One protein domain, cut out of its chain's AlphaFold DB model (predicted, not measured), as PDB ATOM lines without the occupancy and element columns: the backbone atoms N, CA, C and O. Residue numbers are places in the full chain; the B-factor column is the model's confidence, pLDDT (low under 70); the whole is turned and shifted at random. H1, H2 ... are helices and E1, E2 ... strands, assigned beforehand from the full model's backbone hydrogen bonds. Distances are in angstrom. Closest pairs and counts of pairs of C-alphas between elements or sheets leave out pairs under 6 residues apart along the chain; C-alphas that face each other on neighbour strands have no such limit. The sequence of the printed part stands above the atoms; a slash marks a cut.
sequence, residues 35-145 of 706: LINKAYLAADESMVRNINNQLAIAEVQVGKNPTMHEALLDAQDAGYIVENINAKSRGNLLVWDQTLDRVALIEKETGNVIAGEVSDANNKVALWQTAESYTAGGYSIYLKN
ATOM      1  N   LEU A  35      50.685  35.682 -43.152       92.81
ATOM      2  CA  LEU A  35      51.832  34.772 -43.288       92.81
ATOM      3  C   LEU A  35      52.015  33.884 -42.052       92.81
ATOM      4  O   LEU A  35      52.194  32.677 -42.199       92.81
ATOM      5  N   ILE A  36      51.911  34.459 -40.849       93.75
ATOM      6  CA  ILE A  36      51.968  33.705 -39.588       93.75
ATOM      7  C   ILE A  36      50.838  32.671 -39.543       93.75
ATOM      8  O   ILE A  36      51.081  31.513 -39.219       93.75
ATOM      9  N   ASN A  37      49.619  33.055 -39.938       94.12
ATOM     10  CA  ASN A  37      48.488  32.130 -39.953       94.12
ATOM     11  C   ASN A  37      48.696  30.949 -40.915       94.12
ATOM     12  O   ASN A  37      48.367  29.821 -40.571       94.12
ATOM     13  N   LYS A  38      49.275  31.191 -42.100       93.88
ATOM     14  CA  LYS A  38      49.629  30.121 -43.050       93.88
ATOM     15  C   LYS A  38      50.707  29.186 -42.500       93.88
ATOM     16  O   LYS A  38      50.629  27.984 -42.719       93.88
ATOM     17  N   ALA A  39      51.696  29.728 -41.788       95.06
ATOM     18  CA  ALA A  39      52.724  28.922 -41.136       95.06
ATOM     19  C   ALA A  39      52.126  28.040 -40.028       95.06
ATOM     20  O   ALA A  39      52.469  26.866 -39.932       95.06
ATOM     21  N   TYR A  40      51.195  28.583 -39.237       95.69
ATOM     22  CA  TYR A  40      50.452  27.801 -38.250       95.69
ATOM     23  C   TYR A  40      49.568  26.734 -38.885       95.69
ATOM     24  O   TYR A  40      49.582  25.612 -38.403       95.69
ATOM     25  N   LEU A  41      48.885  27.035 -39.993       96.00
ATOM     26  CA  LEU A  41      48.093  26.038 -40.712       96.00
ATOM     27  C   LEU A  41      48.961  24.855 -41.164       96.00
ATOM     28  O   LEU A  41      48.644  23.714 -40.855       96.00
ATOM     29  N   ALA A  42      50.105  25.116 -41.802       96.00
ATOM     30  CA  ALA A  42      51.025  24.053 -42.213       96.00
ATOM     31  C   ALA A  42      51.565  23.231 -41.022       96.00
ATOM     32  O   ALA A  42      51.776  22.021 -41.145       96.00
ATOM     33  N   ALA A  43      51.785  23.874 -39.868       93.50
ATOM     34  CA  ALA A  43      52.196  23.195 -38.642       93.50
ATOM     35  C   ALA A  43      51.078  22.301 -38.077       93.50
ATOM     36  O   ALA A  43      51.351  21.152 -37.732       93.50
ATOM     37  N   ASP A  44      49.839  22.796 -38.040       94.44
ATOM     38  CA  ASP A  44      48.663  22.044 -37.592       94.44
ATOM     39  C   ASP A  44      48.408  20.830 -38.511       94.44
ATOM     40  O   ASP A  44      48.232  19.716 -38.027       94.44
ATOM     41  N   GLU A  45      48.490  20.993 -39.837       95.56
ATOM     42  CA  GLU A  45      48.366  19.882 -40.794       95.56
ATOM     43  C   GLU A  45      49.442  18.804 -40.586       95.56
ATOM     44  O   GLU A  45      49.174  17.605 -40.700       95.56
ATOM     45  N   SER A  46      50.680  19.218 -40.299       93.69
ATOM     46  CA  SER A  46      51.764  18.279 -39.997       93.69
ATOM     47  C   SER A  46      51.532  17.545 -38.684       93.69
ATOM     48  O   SER A  46      51.841  16.361 -38.590       93.69
ATOM     49  N   MET A  47      50.997  18.239 -37.684       91.19
ATOM     50  CA  MET A  47      50.653  17.654 -36.398       91.19
ATOM     51  C   MET A  47      49.546  16.605 -36.542       91.19
ATOM     52  O   MET A  47      49.720  15.499 -36.042       91.19
ATOM     53  N   VAL A  48      48.478  16.899 -37.295       94.69
ATOM     54  CA  VAL A  48      47.400  15.936 -37.597       94.69
ATOM     55  C   VAL A  48      47.953  14.658 -38.224       94.69
ATOM     56  O   VAL A  48      47.658  13.564 -37.750       94.69
ATOM     57  N   ARG A  49      48.796  14.776 -39.261       94.31
ATOM     58  CA  ARG A  49      49.400  13.601 -39.915       94.31
ATOM     59  C   ARG A  49      50.226  12.762 -38.946       94.31
ATOM     60  O   ARG A  49      50.146  11.539 -38.976       94.31
ATOM     61  N   ASN A  50      51.020  13.413 -38.105       91.56
ATOM     62  CA  ASN A  50      51.899  12.711 -37.184       91.56
ATOM     63  C   ASN A  50      51.119  12.001 -36.075       91.56
ATOM     64  O   ASN A  50      51.414  10.841 -35.818       91.56
ATOM     65  N   ILE A  51      50.116  12.650 -35.472       92.62
ATOM     66  CA  ILE A  51      49.265  12.016 -34.453       92.62
ATOM     67  C   ILE A  51      48.510  10.829 -35.063       92.62
ATOM     68  O   ILE A  51      48.541   9.736 -34.510       92.62
ATOM     69  N   ASN A  52      47.923  10.992 -36.251       95.00
ATOM     70  CA  ASN A  52      47.184   9.910 -36.911       95.00
ATOM     71  C   ASN A  52      48.050   8.704 -37.273       95.00
ATOM     72  O   ASN A  52      47.563   7.580 -37.218       95.00
ATOM     73  N   ASN A  53      49.322   8.911 -37.629       93.06
ATOM     74  CA  ASN A  53      50.244   7.797 -37.853       93.06
ATOM     75  C   ASN A  53      50.474   6.985 -36.572       93.06
ATOM     76  O   ASN A  53      50.650   5.777 -36.655       93.06
ATOM     77  N   GLN A  54      50.476   7.636 -35.410       90.75
ATOM     78  CA  GLN A  54      50.724   6.988 -34.121       90.75
ATOM     79  C   GLN A  54      49.483   6.255 -33.631       90.75
ATOM     80  O   GLN A  54      49.577   5.071 -33.331       90.75
ATOM     81  N   LEU A  55      48.312   6.894 -33.710       92.56
ATOM     82  CA  LEU A  55      47.029   6.233 -33.451       92.56
ATOM     83  C   LEU A  55      46.831   5.012 -34.363       92.56
ATOM     84  O   LEU A  55      46.377   3.967 -33.918       92.56
ATOM     85  N   ALA A  56      47.249   5.089 -35.633       93.69
ATOM     86  CA  ALA A  56      47.198   3.941 -36.540       93.69
ATOM     87  C   ALA A  56      48.145   2.796 -36.145       93.69
ATOM     88  O   ALA A  56      47.840   1.638 -36.419       93.69
ATOM     89  N   ILE A  57      49.296   3.100 -35.538       88.69
ATOM     90  CA  ILE A  57      50.227   2.086 -35.027       88.69
ATOM     91  C   ILE A  57      49.652   1.439 -33.763       88.69
ATOM     92  O   ILE A  57      49.637   0.211 -33.676       88.69
ATOM     93  N   ALA A  58      49.152   2.246 -32.824       87.88
ATOM     94  CA  ALA A  58      48.529   1.772 -31.592       87.88
ATOM     95  C   ALA A  58      47.302   0.894 -31.882       87.88
ATOM     96  O   ALA A  58      47.187  -0.207 -31.342       87.88
ATOM     97  N   GLU A  59      46.466   1.288 -32.849       91.94
ATOM     98  CA  GLU A  59      45.287   0.521 -33.266       91.94
ATOM     99  C   GLU A  59      45.627  -0.913 -33.706       91.94
ATOM    100  O   GLU A  59      44.855  -1.837 -33.456       91.94
ATOM    101  N   VAL A  60      46.795  -1.139 -34.319       91.25
ATOM    102  CA  VAL A  60      47.242  -2.487 -34.717       91.25
ATOM    103  C   VAL A  60      47.640  -3.343 -33.509       91.25
ATOM    104  O   VAL A  60      47.543  -4.568 -33.575       91.25
ATOM    105  N   GLN A  61      48.096  -2.722 -32.421       83.31
ATOM    106  CA  GLN A  61      48.580  -3.417 -31.229       83.31
ATOM    107  C   GLN A  61      47.460  -3.714 -30.231       83.31
ATOM    108  O   GLN A  61      47.380  -4.833 -29.727       83.31
ATOM    109  N   VAL A  62      46.615  -2.719 -29.950       80.75
ATOM    110  CA  VAL A  62      45.622  -2.768 -28.862       80.75
ATOM    111  C   VAL A  62      44.185  -2.494 -29.320       80.75
ATOM    112  O   VAL A  62      43.251  -2.678 -28.544       80.75
ATOM    113  N   GLY A  63      43.976  -2.141 -30.593       91.31
ATOM    114  CA  GLY A  63      42.673  -1.734 -31.122       91.31
ATOM    115  C   GLY A  63      42.407  -0.234 -30.964       91.31
ATOM    116  O   GLY A  63      43.264   0.519 -30.520       91.31
ATOM    117  N   LYS A  64      41.216   0.212 -31.382       93.94
ATOM    118  CA  LYS A  64      40.824   1.627 -31.309       93.94
ATOM    119  C   LYS A  64      40.663   2.095 -29.868       93.94
ATOM    120  O   LYS A  64      40.044   1.393 -29.066       93.94
ATOM    121  N   ASN A  65      41.108   3.316 -29.601       94.94
ATOM    122  CA  ASN A  65      40.964   3.952 -28.301       94.94
ATOM    123  C   ASN A  65      39.485   4.180 -27.937       94.94
ATOM    124  O   ASN A  65      38.730   4.736 -28.744       94.94
ATOM    125  N   PRO A  66      39.044   3.760 -26.736       94.19
ATOM    126  CA  PRO A  66      37.654   3.909 -26.321       94.19
ATOM    127  C   PRO A  66      37.306   5.330 -25.860       94.19
ATOM    128  O   PRO A  66      36.152   5.743 -26.011       94.19
ATOM    129  N   THR A  67      38.268   6.086 -25.322       96.50
ATOM    130  CA  THR A  67      38.086   7.482 -24.908       96.50
ATOM    131  C   THR A  67      39.176   8.387 -25.484       96.50
ATOM    132  O   THR A  67      40.204   7.934 -25.995       96.50
ATOM    133  N   MET A  68      38.949   9.702 -25.405       95.25
ATOM    134  CA  MET A  68      39.952  10.669 -25.842       95.25
ATOM    135  C   MET A  68      41.181  10.647 -24.923       95.25
ATOM    136  O   MET A  68      42.273  10.962 -25.388       95.25
ATOM    137  N   HIS A  69      41.035  10.267 -23.649       94.38
ATOM    138  CA  HIS A  69      42.155  10.106 -22.728       94.38
ATOM    139  C   HIS A  69      43.186   9.100 -23.249       94.38
ATOM    140  O   HIS A  69      44.356   9.464 -23.359       94.38
ATOM    141  N   GLU A  70      42.773   7.893 -23.649       93.12
ATOM    142  CA  GLU A  70      43.715   6.893 -24.174       93.12
ATOM    143  C   GLU A  70      44.325   7.341 -25.514       93.12
ATOM    144  O   GLU A  70      45.541   7.287 -25.683       93.12
ATOM    145  N   ALA A  71      43.532   7.940 -26.411       93.88
ATOM    146  CA  ALA A  71      44.060   8.500 -27.662       93.88
ATOM    147  C   ALA A  71      45.119   9.602 -27.428       93.88
ATOM    148  O   ALA A  71      46.052   9.787 -28.216       93.88
ATOM    149  N   LEU A  72      44.987  10.370 -26.345       91.62
ATOM    150  CA  LEU A  72      45.953  11.397 -25.966       91.62
ATOM    151  C   LEU A  72      47.205  10.819 -25.289       91.62
ATOM    152  O   LEU A  72      48.267  11.431 -25.426       91.62
ATOM    153  N   LEU A  73      47.113   9.663 -24.621       89.44
ATOM    154  CA  LEU A  73      48.276   8.906 -24.134       89.44
ATOM    155  C   LEU A  73      49.121   8.399 -25.308       89.44
ATOM    156  O   LEU A  73      50.323   8.655 -25.342       89.44
ATOM    157  N   ASP A  74      48.490   7.822 -26.332       89.31
ATOM    158  CA  ASP A  74      49.185   7.383 -27.551       89.31
ATOM    159  C   ASP A  74      49.897   8.551 -28.255       89.31
ATOM    160  O   ASP A  74      51.032   8.446 -28.733       89.31
ATOM    161  N   ALA A  75      49.247   9.719 -28.304       87.38
ATOM    162  CA  ALA A  75      49.876  10.927 -28.828       87.38
ATOM    163  C   ALA A  75      51.063  11.384 -27.954       87.38
ATOM    164  O   ALA A  75      52.063  11.885 -28.484       87.38
ATOM    165  N   GLN A  76      50.979  11.213 -26.633       85.19
ATOM    166  CA  GLN A  76      52.044  11.563 -25.695       85.19
ATOM    167  C   GLN A  76      53.282  10.684 -25.850       85.19
ATOM    168  O   GLN A  76      54.394  11.220 -25.839       85.19
ATOM    169  N   ASP A  77      53.108   9.388 -26.092       77.81
ATOM    170  CA  ASP A  77      54.206   8.456 -26.371       77.81
ATOM    171  C   ASP A  77      54.989   8.842 -27.635       77.81
ATOM    172  O   ASP A  77      56.202   8.640 -27.733       77.81
ATOM    173  N   ALA A  78      54.330   9.525 -28.572       72.62
ATOM    174  CA  ALA A  78      54.958  10.116 -29.746       72.62
ATOM    175  C   ALA A  78      55.608  11.496 -29.504       72.62
ATOM    176  O   ALA A  78      56.066  12.149 -30.449       72.62
ATOM    177  N   GLY A  79      55.660  11.955 -28.251       79.50
ATOM    178  CA  GLY A  79      56.282  13.211 -27.837       79.50
ATOM    179  C   GLY A  79      55.374  14.441 -27.922       79.50
ATOM    180  O   GLY A  79      55.878  15.567 -27.842       79.50
ATOM    181  N   TYR A  80      54.057  14.272 -28.086       80.69
ATOM    182  CA  TYR A  80      53.109  15.388 -28.062       80.69
ATOM    183  C   TYR A  80      52.625  15.681 -26.640       80.69
ATOM    184  O   TYR A  80      52.131  14.821 -25.928       80.69
ATOM    185  N   ILE A  81      52.719  16.937 -26.209       75.00
ATOM    186  CA  ILE A  81      52.191  17.344 -24.902       75.00
ATOM    187  C   ILE A  81      50.696  17.619 -25.053       75.00
ATOM    188  O   ILE A  81      50.333  18.566 -25.750       75.00
ATOM    189  N   VAL A  82      49.855  16.843 -24.364       69.50
ATOM    190  CA  VAL A  82      48.380  16.924 -24.386       69.50
ATOM    191  C   VAL A  82      47.854  18.355 -24.214       69.50
ATOM    192  O   VAL A  82      46.979  18.801 -24.953       69.50
ATOM    193  N   GLU A  83      48.442  19.123 -23.295       67.94
ATOM    194  CA  GLU A  83      48.060  20.518 -23.021       67.94
ATOM    195  C   GLU A  83      48.220  21.441 -24.245       67.94
ATOM    196  O   GLU A  83      47.465  22.406 -24.410       67.94
ATOM    197  N   ASN A  84      49.153  21.099 -25.139       73.56
ATOM    198  CA  ASN A  84      49.490  21.838 -26.356       73.56
ATOM    199  C   ASN A  84      48.765  21.315 -27.605       73.56
ATOM    200  O   ASN A  84      49.058  21.774 -28.715       73.56
ATOM    201  N   ILE A  85      47.844  20.355 -27.456       78.62
ATOM    202  CA  ILE A  85      47.072  19.812 -28.575       78.62
ATOM    203  C   ILE A  85      45.893  20.744 -28.875       78.62
ATOM    204  O   ILE A  85      44.754  20.510 -28.487       78.62
ATOM    205  N   ASN A  86      46.180  21.863 -29.545       85.00
ATOM    206  CA  ASN A  86      45.189  22.828 -30.019       85.00
ATOM    207  C   ASN A  86      45.611  23.446 -31.358       85.00
ATOM    208  O   ASN A  86      46.798  23.646 -31.611       85.00
ATOM    209  N   ALA A  87      44.631  23.790 -32.200       90.06
ATOM    210  CA  ALA A  87      44.899  24.472 -33.462       90.06
ATOM    211  C   ALA A  87      45.561  25.835 -33.201       90.06
ATOM    212  O   ALA A  87      45.066  26.642 -32.405       90.06
ATOM    213  N   LYS A  88      46.681  26.101 -33.879       90.56
ATOM    214  CA  LYS A  88      47.374  27.399 -33.834       90.56
ATOM    215  C   LYS A  88      46.864  28.340 -34.922       90.56
ATOM    216  O   LYS A  88      46.950  29.564 -34.783       90.56
ATOM    217  N   SER A  89      46.350  27.781 -36.014       92.12
ATOM    218  CA  SER A  89      45.728  28.524 -37.102       92.12
ATOM    219  C   SER A  89      44.393  29.142 -36.667       92.12
ATOM    220  O   SER A  89      43.532  28.510 -36.058       92.12
ATOM    221  N   ARG A  90      44.217  30.432 -36.964       92.62
ATOM    222  CA  ARG A  90      43.006  31.189 -36.633       92.62
ATOM    223  C   ARG A  90      41.816  30.663 -37.426       92.62
ATOM    224  O   ARG A  90      41.907  30.545 -38.644       92.62
ATOM    225  N   GLY A  91      40.691  30.477 -36.736       92.81
ATOM    226  CA  GLY A  91      39.428  30.036 -37.334       92.81
ATOM    227  C   GLY A  91      39.270  28.519 -37.436       92.81
ATOM    228  O   GLY A  91      38.235  28.071 -37.918       92.81
ATOM    229  N   ASN A  92      40.245  27.745 -36.949       94.62
ATOM    230  CA  ASN A  92      40.255  26.288 -37.056       94.62
ATOM    231  C   ASN A  92      40.191  25.618 -35.679       94.62
ATOM    232  O   ASN A  92      40.479  26.241 -34.654       94.62
ATOM    233  N   LEU A  93      39.815  24.342 -35.670       92.50
ATOM    234  CA  LEU A  93      39.717  23.494 -34.489       92.50
ATOM    235  C   LEU A  93      40.362  22.135 -34.777       92.50
ATOM    236  O   LEU A  93      40.169  21.580 -35.856       92.50
ATOM    237  N   LEU A  94      41.116  21.606 -33.811       94.00
ATOM    238  CA  LEU A  94      41.514  20.200 -33.817       94.00
ATOM    239  C   LEU A  94      40.425  19.391 -33.121       94.00
ATOM    240  O   LEU A  94      40.062  19.714 -31.987       94.00
ATOM    241  N   VAL A  95      39.933  18.363 -33.802       95.12
ATOM    242  CA  VAL A  95      38.955  17.421 -33.260       95.12
ATOM    243  C   VAL A  95      39.474  15.993 -33.353       95.12
ATOM    244  O   VAL A  95      40.140  15.654 -34.326       95.12
ATOM    245  N   TRP A  96      39.166  15.161 -32.366       96.44
ATOM    246  CA  TRP A  96      39.348  13.711 -32.431       96.44
ATOM    247  C   TRP A  96      38.008  13.042 -32.745       96.44
ATOM    248  O   TRP A  96      37.001  13.336 -32.108       96.44
ATOM    249  N   ASP A  97      37.980  12.179 -33.752       96.94
ATOM    250  CA  ASP A  97      36.820  11.381 -34.127       96.94
ATOM    251  C   ASP A  97      36.894  10.012 -33.453       96.94
ATOM    252  O   ASP A  97      37.714   9.175 -33.833       96.94
ATOM    253  N   GLN A  98      35.994   9.767 -32.499       96.38
ATOM    254  CA  GLN A  98      35.949   8.515 -31.733       96.38
ATOM    255  C   GLN A  98      35.633   7.280 -32.595       96.38
ATOM    256  O   GLN A  98      35.918   6.149 -32.214       96.38
ATOM    257  N   THR A  99      34.992   7.462 -33.752       95.31
ATOM    258  CA  THR A  99      34.581   6.363 -34.637       95.31
ATOM    259  C   THR A  99      35.760   5.879 -35.470       95.31
ATOM    260  O   THR A  99      35.929   4.674 -35.695       95.31
ATOM    261  N   LEU A 100      36.568   6.819 -35.964       95.94
ATOM    262  CA  LEU A 100      37.773   6.516 -36.736       95.94
ATOM    263  C   LEU A 100      39.004   6.311 -35.856       95.94
ATOM    264  O   LEU A 100      39.954   5.698 -36.329       95.94
ATOM    265  N   ASP A 101      38.967   6.796 -34.617       96.56
ATOM    266  CA  ASP A 101      40.126   6.962 -33.744       96.56
ATOM    267  C   ASP A 101      41.237   7.778 -34.426       96.56
ATOM    268  O   ASP A 101      42.381   7.350 -34.581       96.56
ATOM    269  N   ARG A 102      40.867   8.949 -34.957       95.44
ATOM    270  CA  ARG A 102      41.769   9.838 -35.706       95.44
ATOM    271  C   ARG A 102      41.482  11.299 -35.399       95.44
ATOM    272  O   ARG A 102      40.351  11.683 -35.129       95.44
ATOM    273  N   VAL A 103      42.511  12.131 -35.487       95.56
ATOM    274  CA  VAL A 103      42.424  13.587 -35.367       95.56
ATOM    275  C   VAL A 103      42.220  14.227 -36.742       95.56
ATOM    276  O   VAL A 103      42.806  13.805 -37.743       95.56
ATOM    277  N   ALA A 104      41.433  15.297 -36.787       96.50
ATOM    278  CA  ALA A 104      41.252  16.153 -37.949       96.50
ATOM    279  C   ALA A 104      41.364  17.635 -37.570       96.50
ATOM    280  O   ALA A 104      41.026  18.052 -36.460       96.50
ATOM    281  N   LEU A 105      41.823  18.445 -38.520       96.62
ATOM    282  CA  LEU A 105      41.741  19.899 -38.465       96.62
ATOM    283  C   LEU A 105      40.517  20.337 -39.264       96.62
ATOM    284  O   LEU A 105      40.435  20.048 -40.460       96.62
ATOM    285  N   ILE A 106      39.599  21.054 -38.624       94.81
ATOM    286  CA  ILE A 106      38.356  21.527 -39.238       94.81
ATOM    287  C   ILE A 106      38.215  23.047 -39.134       94.81
ATOM    288  O   ILE A 106      38.730  23.676 -38.207       94.81
ATOM    289  N   GLU A 107      37.483  23.649 -40.066       93.62
ATOM    290  CA  GLU A 107      37.026  25.035 -39.953       93.62
ATOM    291  C   GLU A 107      35.995  25.148 -38.821       93.62
ATOM    292  O   GLU A 107      34.977  24.455 -38.815       93.62
ATOM    293  N   LYS A 108      36.219  26.058 -37.868       89.81
ATOM    294  CA  LYS A 108      35.386  26.189 -36.659       89.81
ATOM    295  C   LYS A 108      33.920  26.513 -36.968       89.81
ATOM    296  O   LYS A 108      33.030  26.012 -36.287       89.81
ATOM    297  N   GLU A 109      33.680  27.363 -37.964       88.25
ATOM    298  CA  GLU A 109      32.342  27.878 -38.286       88.25
ATOM    299  C   GLU A 109      31.527  26.916 -39.163       88.25
ATOM    300  O   GLU A 109      30.314  26.807 -39.000       88.25
ATOM    301  N   THR A 110      32.180  26.228 -40.103       89.00
ATOM    302  CA  THR A 110      31.512  25.403 -41.125       89.00
ATOM    303  C   THR A 110      31.593  23.905 -40.829       89.00
ATOM    304  O   THR A 110      30.760  23.155 -41.327       89.00
ATOM    305  N   GLY A 111      32.578  23.462 -40.037       88.38
ATOM    306  CA  GLY A 111      32.889  22.045 -39.825       88.38
ATOM    307  C   GLY A 111      33.629  21.385 -40.994       88.38
ATOM    308  O   GLY A 111      33.857  20.178 -40.963       88.38
ATOM    309  N   ASN A 112      34.018  22.147 -42.023       92.94
ATOM    310  CA  ASN A 112      34.728  21.604 -43.178       92.94
ATOM    311  C   ASN A 112      36.099  21.058 -42.775       92.94
ATOM    312  O   ASN A 112      36.873  21.742 -42.104       92.94
ATOM    313  N   VAL A 113      36.423  19.853 -43.241       95.69
ATOM    314  CA  VAL A 113      37.729  19.230 -43.010       95.69
ATOM    315  C   VAL A 113      38.797  19.926 -43.845       95.69
ATOM    316  O   VAL A 113      38.683  20.029 -45.065       95.69
ATOM    317  N   ILE A 114      39.850  20.384 -43.174       95.94
ATOM    318  CA  ILE A 114      41.036  20.994 -43.781       95.94
ATOM    319  C   ILE A 114      42.143  19.945 -43.928       95.94
ATOM    320  O   ILE A 114      42.800  19.879 -44.964       95.94
ATOM    321  N   ALA A 115      42.339  19.109 -42.902       96.38
ATOM    322  CA  ALA A 115      43.302  18.011 -42.911       96.38
ATOM    323  C   ALA A 115      42.866  16.861 -41.999       96.38
ATOM    324  O   ALA A 115      42.233  17.090 -40.971       96.38
ATOM    325  N   GLY A 116      43.268  15.637 -42.345       95.56
ATOM    326  CA  GLY A 116      42.784  14.422 -41.686       95.56
ATOM    327  C   GLY A 116      41.423  13.990 -42.230       95.56
ATOM    328  O   GLY A 116      41.019  14.418 -43.311       95.56
ATOM    329  N   GLU A 117      40.738  13.130 -41.484       94.19
ATOM    330  CA  GLU A 117      39.450  12.550 -41.865       94.19
ATOM    331  C   GLU A 117      38.534  12.485 -40.639       94.19
ATOM    332  O   GLU A 117      39.000  12.279 -39.520       94.19
ATOM    333  N   VAL A 118      37.233  12.661 -40.871       95.44
ATOM    334  CA  VAL A 118      36.166  12.438 -39.888       95.44
ATOM    335  C   VAL A 118      35.110  11.539 -40.525       95.44
ATOM    336  O   VAL A 118      34.861  11.621 -41.729       95.44
ATOM    337  N   SER A 119      34.501  10.677 -39.721       94.75
ATOM    338  CA  SER A 119      33.433   9.752 -40.100       94.75
ATOM    339  C   SER A 119      32.160  10.487 -40.512       94.75
ATOM    340  O   SER A 119      31.565  10.161 -41.538       94.75
ATOM    341  N   ASP A 120      31.760  11.494 -39.736       92.12
ATOM    342  CA  ASP A 120      30.639  12.382 -40.029       92.12
ATOM    343  C   ASP A 120      30.860  13.737 -39.345       92.12
ATOM    344  O   ASP A 120      30.747  13.867 -38.126       92.12
ATOM    345  N   ALA A 121      31.132  14.771 -40.145       87.06
ATOM    346  CA  ALA A 121      31.349  16.137 -39.663       87.06
ATOM    347  C   ALA A 121      30.128  16.735 -38.928       87.06
ATOM    348  O   ALA A 121      30.271  17.707 -38.185       87.06
ATOM    349  N   ASN A 122      28.928  16.169 -39.113       88.06
ATOM    350  CA  ASN A 122      27.712  16.614 -38.431       88.06
ATOM    351  C   ASN A 122      27.494  15.916 -37.084       88.06
ATOM    352  O   ASN A 122      26.749  16.433 -36.247       88.06
ATOM    353  N   ASN A 123      28.147  14.775 -36.844       91.12
ATOM    354  CA  ASN A 123      28.018  14.024 -35.601       91.12
ATOM    355  C   ASN A 123      28.937  14.596 -34.516       91.12
ATOM    356  O   ASN A 123      29.937  13.998 -34.123       91.12
ATOM    357  N   LYS A 124      28.586  15.777 -34.005       92.19
ATOM    358  CA  LYS A 124      29.407  16.486 -33.012       92.19
ATOM    359  C   LYS A 124      29.576  15.730 -31.689       92.19
ATOM    360  O   LYS A 124      30.533  15.993 -30.980       92.19
ATOM    361  N   VAL A 125      28.698  14.777 -31.372       94.50
ATOM    362  CA  VAL A 125      28.832  13.902 -30.193       94.50
ATOM    363  C   VAL A 125      30.009  12.932 -30.357       94.50
ATOM    364  O   VAL A 125      30.679  12.598 -29.386       94.50
ATOM    365  N   ALA A 126      30.301  12.509 -31.588       95.56
ATOM    366  CA  ALA A 126      31.437  11.642 -31.892       95.56
ATOM    367  C   ALA A 126      32.755  12.397 -32.124       95.56
ATOM    368  O   ALA A 126      33.807  11.770 -32.242       95.56
ATOM    369  N   LEU A 127      32.698  13.728 -32.192       95.62
ATOM    370  CA  LEU A 127      33.843  14.596 -32.432       95.62
ATOM    371  C   LEU A 127      34.212  15.336 -31.149       95.62
ATOM    372  O   LEU A 127      33.393  16.037 -30.560       95.62
ATOM    373  N   TRP A 128      35.463  15.199 -30.737       95.62
ATOM    374  CA  TRP A 128      35.958  15.651 -29.448       95.62
ATOM    375  C   TRP A 128      36.953  16.790 -29.586       95.62
ATOM    376  O   TRP A 128      37.838  16.736 -30.432       95.62
ATOM    377  N   GLN A 129      36.865  17.795 -28.721       92.88
ATOM    378  CA  GLN A 129      37.855  18.865 -28.618       92.88
ATOM    379  C   GLN A 129      38.391  18.973 -27.191       92.88
ATOM    380  O   GLN A 129      37.683  18.709 -26.220       92.88
ATOM    381  N   THR A 130      39.626  19.447 -27.048       92.00
ATOM    382  CA  THR A 130      40.161  19.806 -25.730       92.00
ATOM    383  C   THR A 130      39.614  21.162 -25.279       92.00
ATOM    384  O   THR A 130      39.591  22.100 -26.082       92.00
ATOM    385  N   ALA A 131      39.276  21.316 -24.002       90.31
ATOM    386  CA  ALA A 131      38.859  22.592 -23.426       90.31
ATOM    387  C   ALA A 131      39.439  22.815 -22.022       90.31
ATOM    388  O   ALA A 131      39.656  21.875 -21.262       90.31
ATOM    389  N   GLU A 132      39.672  24.078 -21.668       89.00
ATOM    390  CA  GLU A 132      40.066  24.494 -20.307       89.00
ATOM    391  C   GLU A 132      38.851  24.660 -19.382       89.00
ATOM    392  O   GLU A 132      38.983  24.694 -18.163       89.00
ATOM    393  N   SER A 133      37.652  24.758 -19.962       88.12
ATOM    394  CA  SER A 133      36.389  24.869 -19.244       88.12
ATOM    395  C   SER A 133      35.284  24.113 -19.971       88.12
ATOM    396  O   SER A 133      35.243  24.120 -21.201       88.12
ATOM    397  N   TYR A 134      34.342  23.542 -19.223       90.25
ATOM    398  CA  TYR A 134      33.143  22.951 -19.808       90.25
ATOM    399  C   TYR A 134      32.142  24.031 -20.251       90.25
ATOM    400  O   TYR A 134      31.952  25.046 -19.579       90.25
ATOM    401  N   THR A 135      31.484  23.818 -21.387       85.44
ATOM    402  CA  THR A 135      30.350  24.622 -21.858       85.44
ATOM    403  C   THR A 135      29.374  23.688 -22.557       85.44
ATOM    404  O   THR A 135      29.799  22.868 -23.366       85.44
ATOM    405  N   ALA A 136      28.084  23.802 -22.242       84.31
ATOM    406  CA  ALA A 136      27.067  22.914 -22.792       84.31
ATOM    407  C   ALA A 136      26.853  23.118 -24.302       84.31
ATOM    408  O   ALA A 136      26.805  24.250 -24.789       84.31
ATOM    409  N   GLY A 137      26.642  22.004 -25.012       78.44
ATOM    410  CA  GLY A 137      26.382  21.958 -26.449       78.44
ATOM    411  C   GLY A 137      27.635  22.047 -27.330       78.44
ATOM    412  O   GLY A 137      28.654  22.629 -26.970       78.44
ATOM    413  N   GLY A 138      27.536  21.500 -28.545       88.81
ATOM    414  CA  GLY A 138      28.621  21.512 -29.528       88.81
ATOM    415  C   GLY A 138      29.303  20.154 -29.656       88.81
ATOM    416  O   GLY A 138      28.621  19.167 -29.906       88.81
ATOM    417  N   TYR A 139      30.632  20.148 -29.575       93.31
ATOM    418  CA  TYR A 139      31.471  18.948 -29.626       93.31
ATOM    419  C   TYR A 139      31.556  18.278 -28.251       93.31
ATOM    420  O   TYR A 139      31.322  18.929 -27.230       93.31
ATOM    421  N   SER A 140      31.925  17.004 -28.215       96.50
ATOM    422  CA  SER A 140      32.333  16.347 -26.970       96.50
ATOM    423  C   SER A 140      33.631  16.963 -26.436       96.50
ATOM    424  O   SER A 140      34.432  17.513 -27.200       96.50
ATOM    425  N   ILE A 141      33.822  16.948 -25.118       95.50
ATOM    426  CA  ILE A 141      34.868  17.733 -24.452       95.50
ATOM    427  C   ILE A 141      35.826  16.837 -23.678       95.50
ATOM    428  O   ILE A 141      35.410  16.130 -22.768       95.50
ATOM    429  N   TYR A 142      37.118  16.974 -23.962       95.25
ATOM    430  CA  TYR A 142      38.189  16.559 -23.062       95.25
ATOM    431  C   TYR A 142      38.653  17.753 -22.225       95.25
ATOM    432  O   TYR A 142      39.098  18.770 -22.772       95.25
ATOM    433  N   LEU A 143      38.560  17.654 -20.902       94.19
ATOM    434  CA  LEU A 143      39.022  18.697 -19.993       94.19
ATOM    435  C   LEU A 143      40.533  18.598 -19.804       94.19
ATOM    436  O   LEU A 143      41.072  17.592 -19.345       94.19
ATOM    437  N   LYS A 144      41.229  19.681 -20.154       90.44
ATOM    438  CA  LYS A 144      42.680  19.774 -19.987       90.44
ATOM    439  C   LYS A 144      43.075  19.678 -18.514       90.44
ATOM    440  O   LYS A 144      42.301  20.018 -17.620       90.44
ATOM    441  N   ASN A 145      44.306  19.230 -18.288       88.12
ATOM    442  CA  ASN A 145      44.912  19.178 -16.965       88.12
ATOM    443  C   ASN A 145      44.915  20.566 -16.299       88.12
ATOM    444  O   ASN A 145      45.149  21.579 -16.961       88.12
TER     445      ASN A 145
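This is residues 35 to 145 of the 706 residues of an uncharacterized protein of Clostridiales bacterium (UniProt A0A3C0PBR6). A strongly twisted sheet of five strands has one long helix, H1, laid along it over E2 and E3, while a short helix, H2, folds back from near the last part of H1 and packs by its first residues on the E1, E4 and E5 part of the sheet. H1 makes the longest axis. The printed part has 111 residues, with two named helices followed by five named strands in the order H1 H2 E1 E2 E3 E4 E5; the class is mixed, helices and strands. The sheet is mixed, in the order E3 E2 E1 E4 E5. The whole is compact, with a radius of gyration of the C-alphas of 13.0 A and spans of 39 by 31 by 27 A.

H1, residues 35 to 62, begins at C-alpha 35 at (51.832, 34.772, -43.288) and is 40.7 A long. H2, residues 68 to 77, is 14.4 A long. E1, residues 92 to 97, is 15.6 A long, and E2, residues 102 to 107, is 16.5 A long. E3 is residues 113 to 115, 5.7 A, and E4 is residues 127 to 131, 13.0 A. E5, residues 140 to 143, is 9.9 A long and ends at C-alpha 143 at (39.022, 18.697, -19.993).

E1, E2 and E3 form a meander, each strand the antiparallel neighbour of the one before; E1 and E2 are a hairpin, and so are E2 and E3. N 104 and O 95 are 2.8 A apart, and N 105 and O 115 are 2.8 A apart. With E4, the antiparallel neighbour of E1, they make a Greek key, four strands in a row with the first beside the fourth; N 96 and O 128 are 2.8 A apart. E4 and E5 are parallel, with N 131 and O 142 at 2.8 A. H1 is on the sheet at a height of 7.5 A, over E3 and E2, and runs along the strands, at 4 degrees to E2 on the local plane; its closest C-alphas to E2 are those of Asn 52 and Arg 102, 5.5 A. H2 is on the sheet too, and its closest C-alphas to E5 are those of Met 68 and Tyr 142, 6.7 A. The helices form two layers with the sheet, both on one face. H1, with residues 51 to 58 alone, touches H2, about perpendicular at 82 degrees; the closest C-alphas are those of Ile 51 and Ala 75, 5.8 A. Every O i to N i+4 pair of H2 is within hydrogen-bond range, and 22 of 24 in H1.

The C-alphas farthest apart are those of Leu 35 and Val 62, 40.7 A. The printed part has no cut. The links H2 to E1 and E3 to E4 are long, with 14 and 11 residues. The mean pLDDT of the printed part is 91.0, and residues 82 to 83 are under 70.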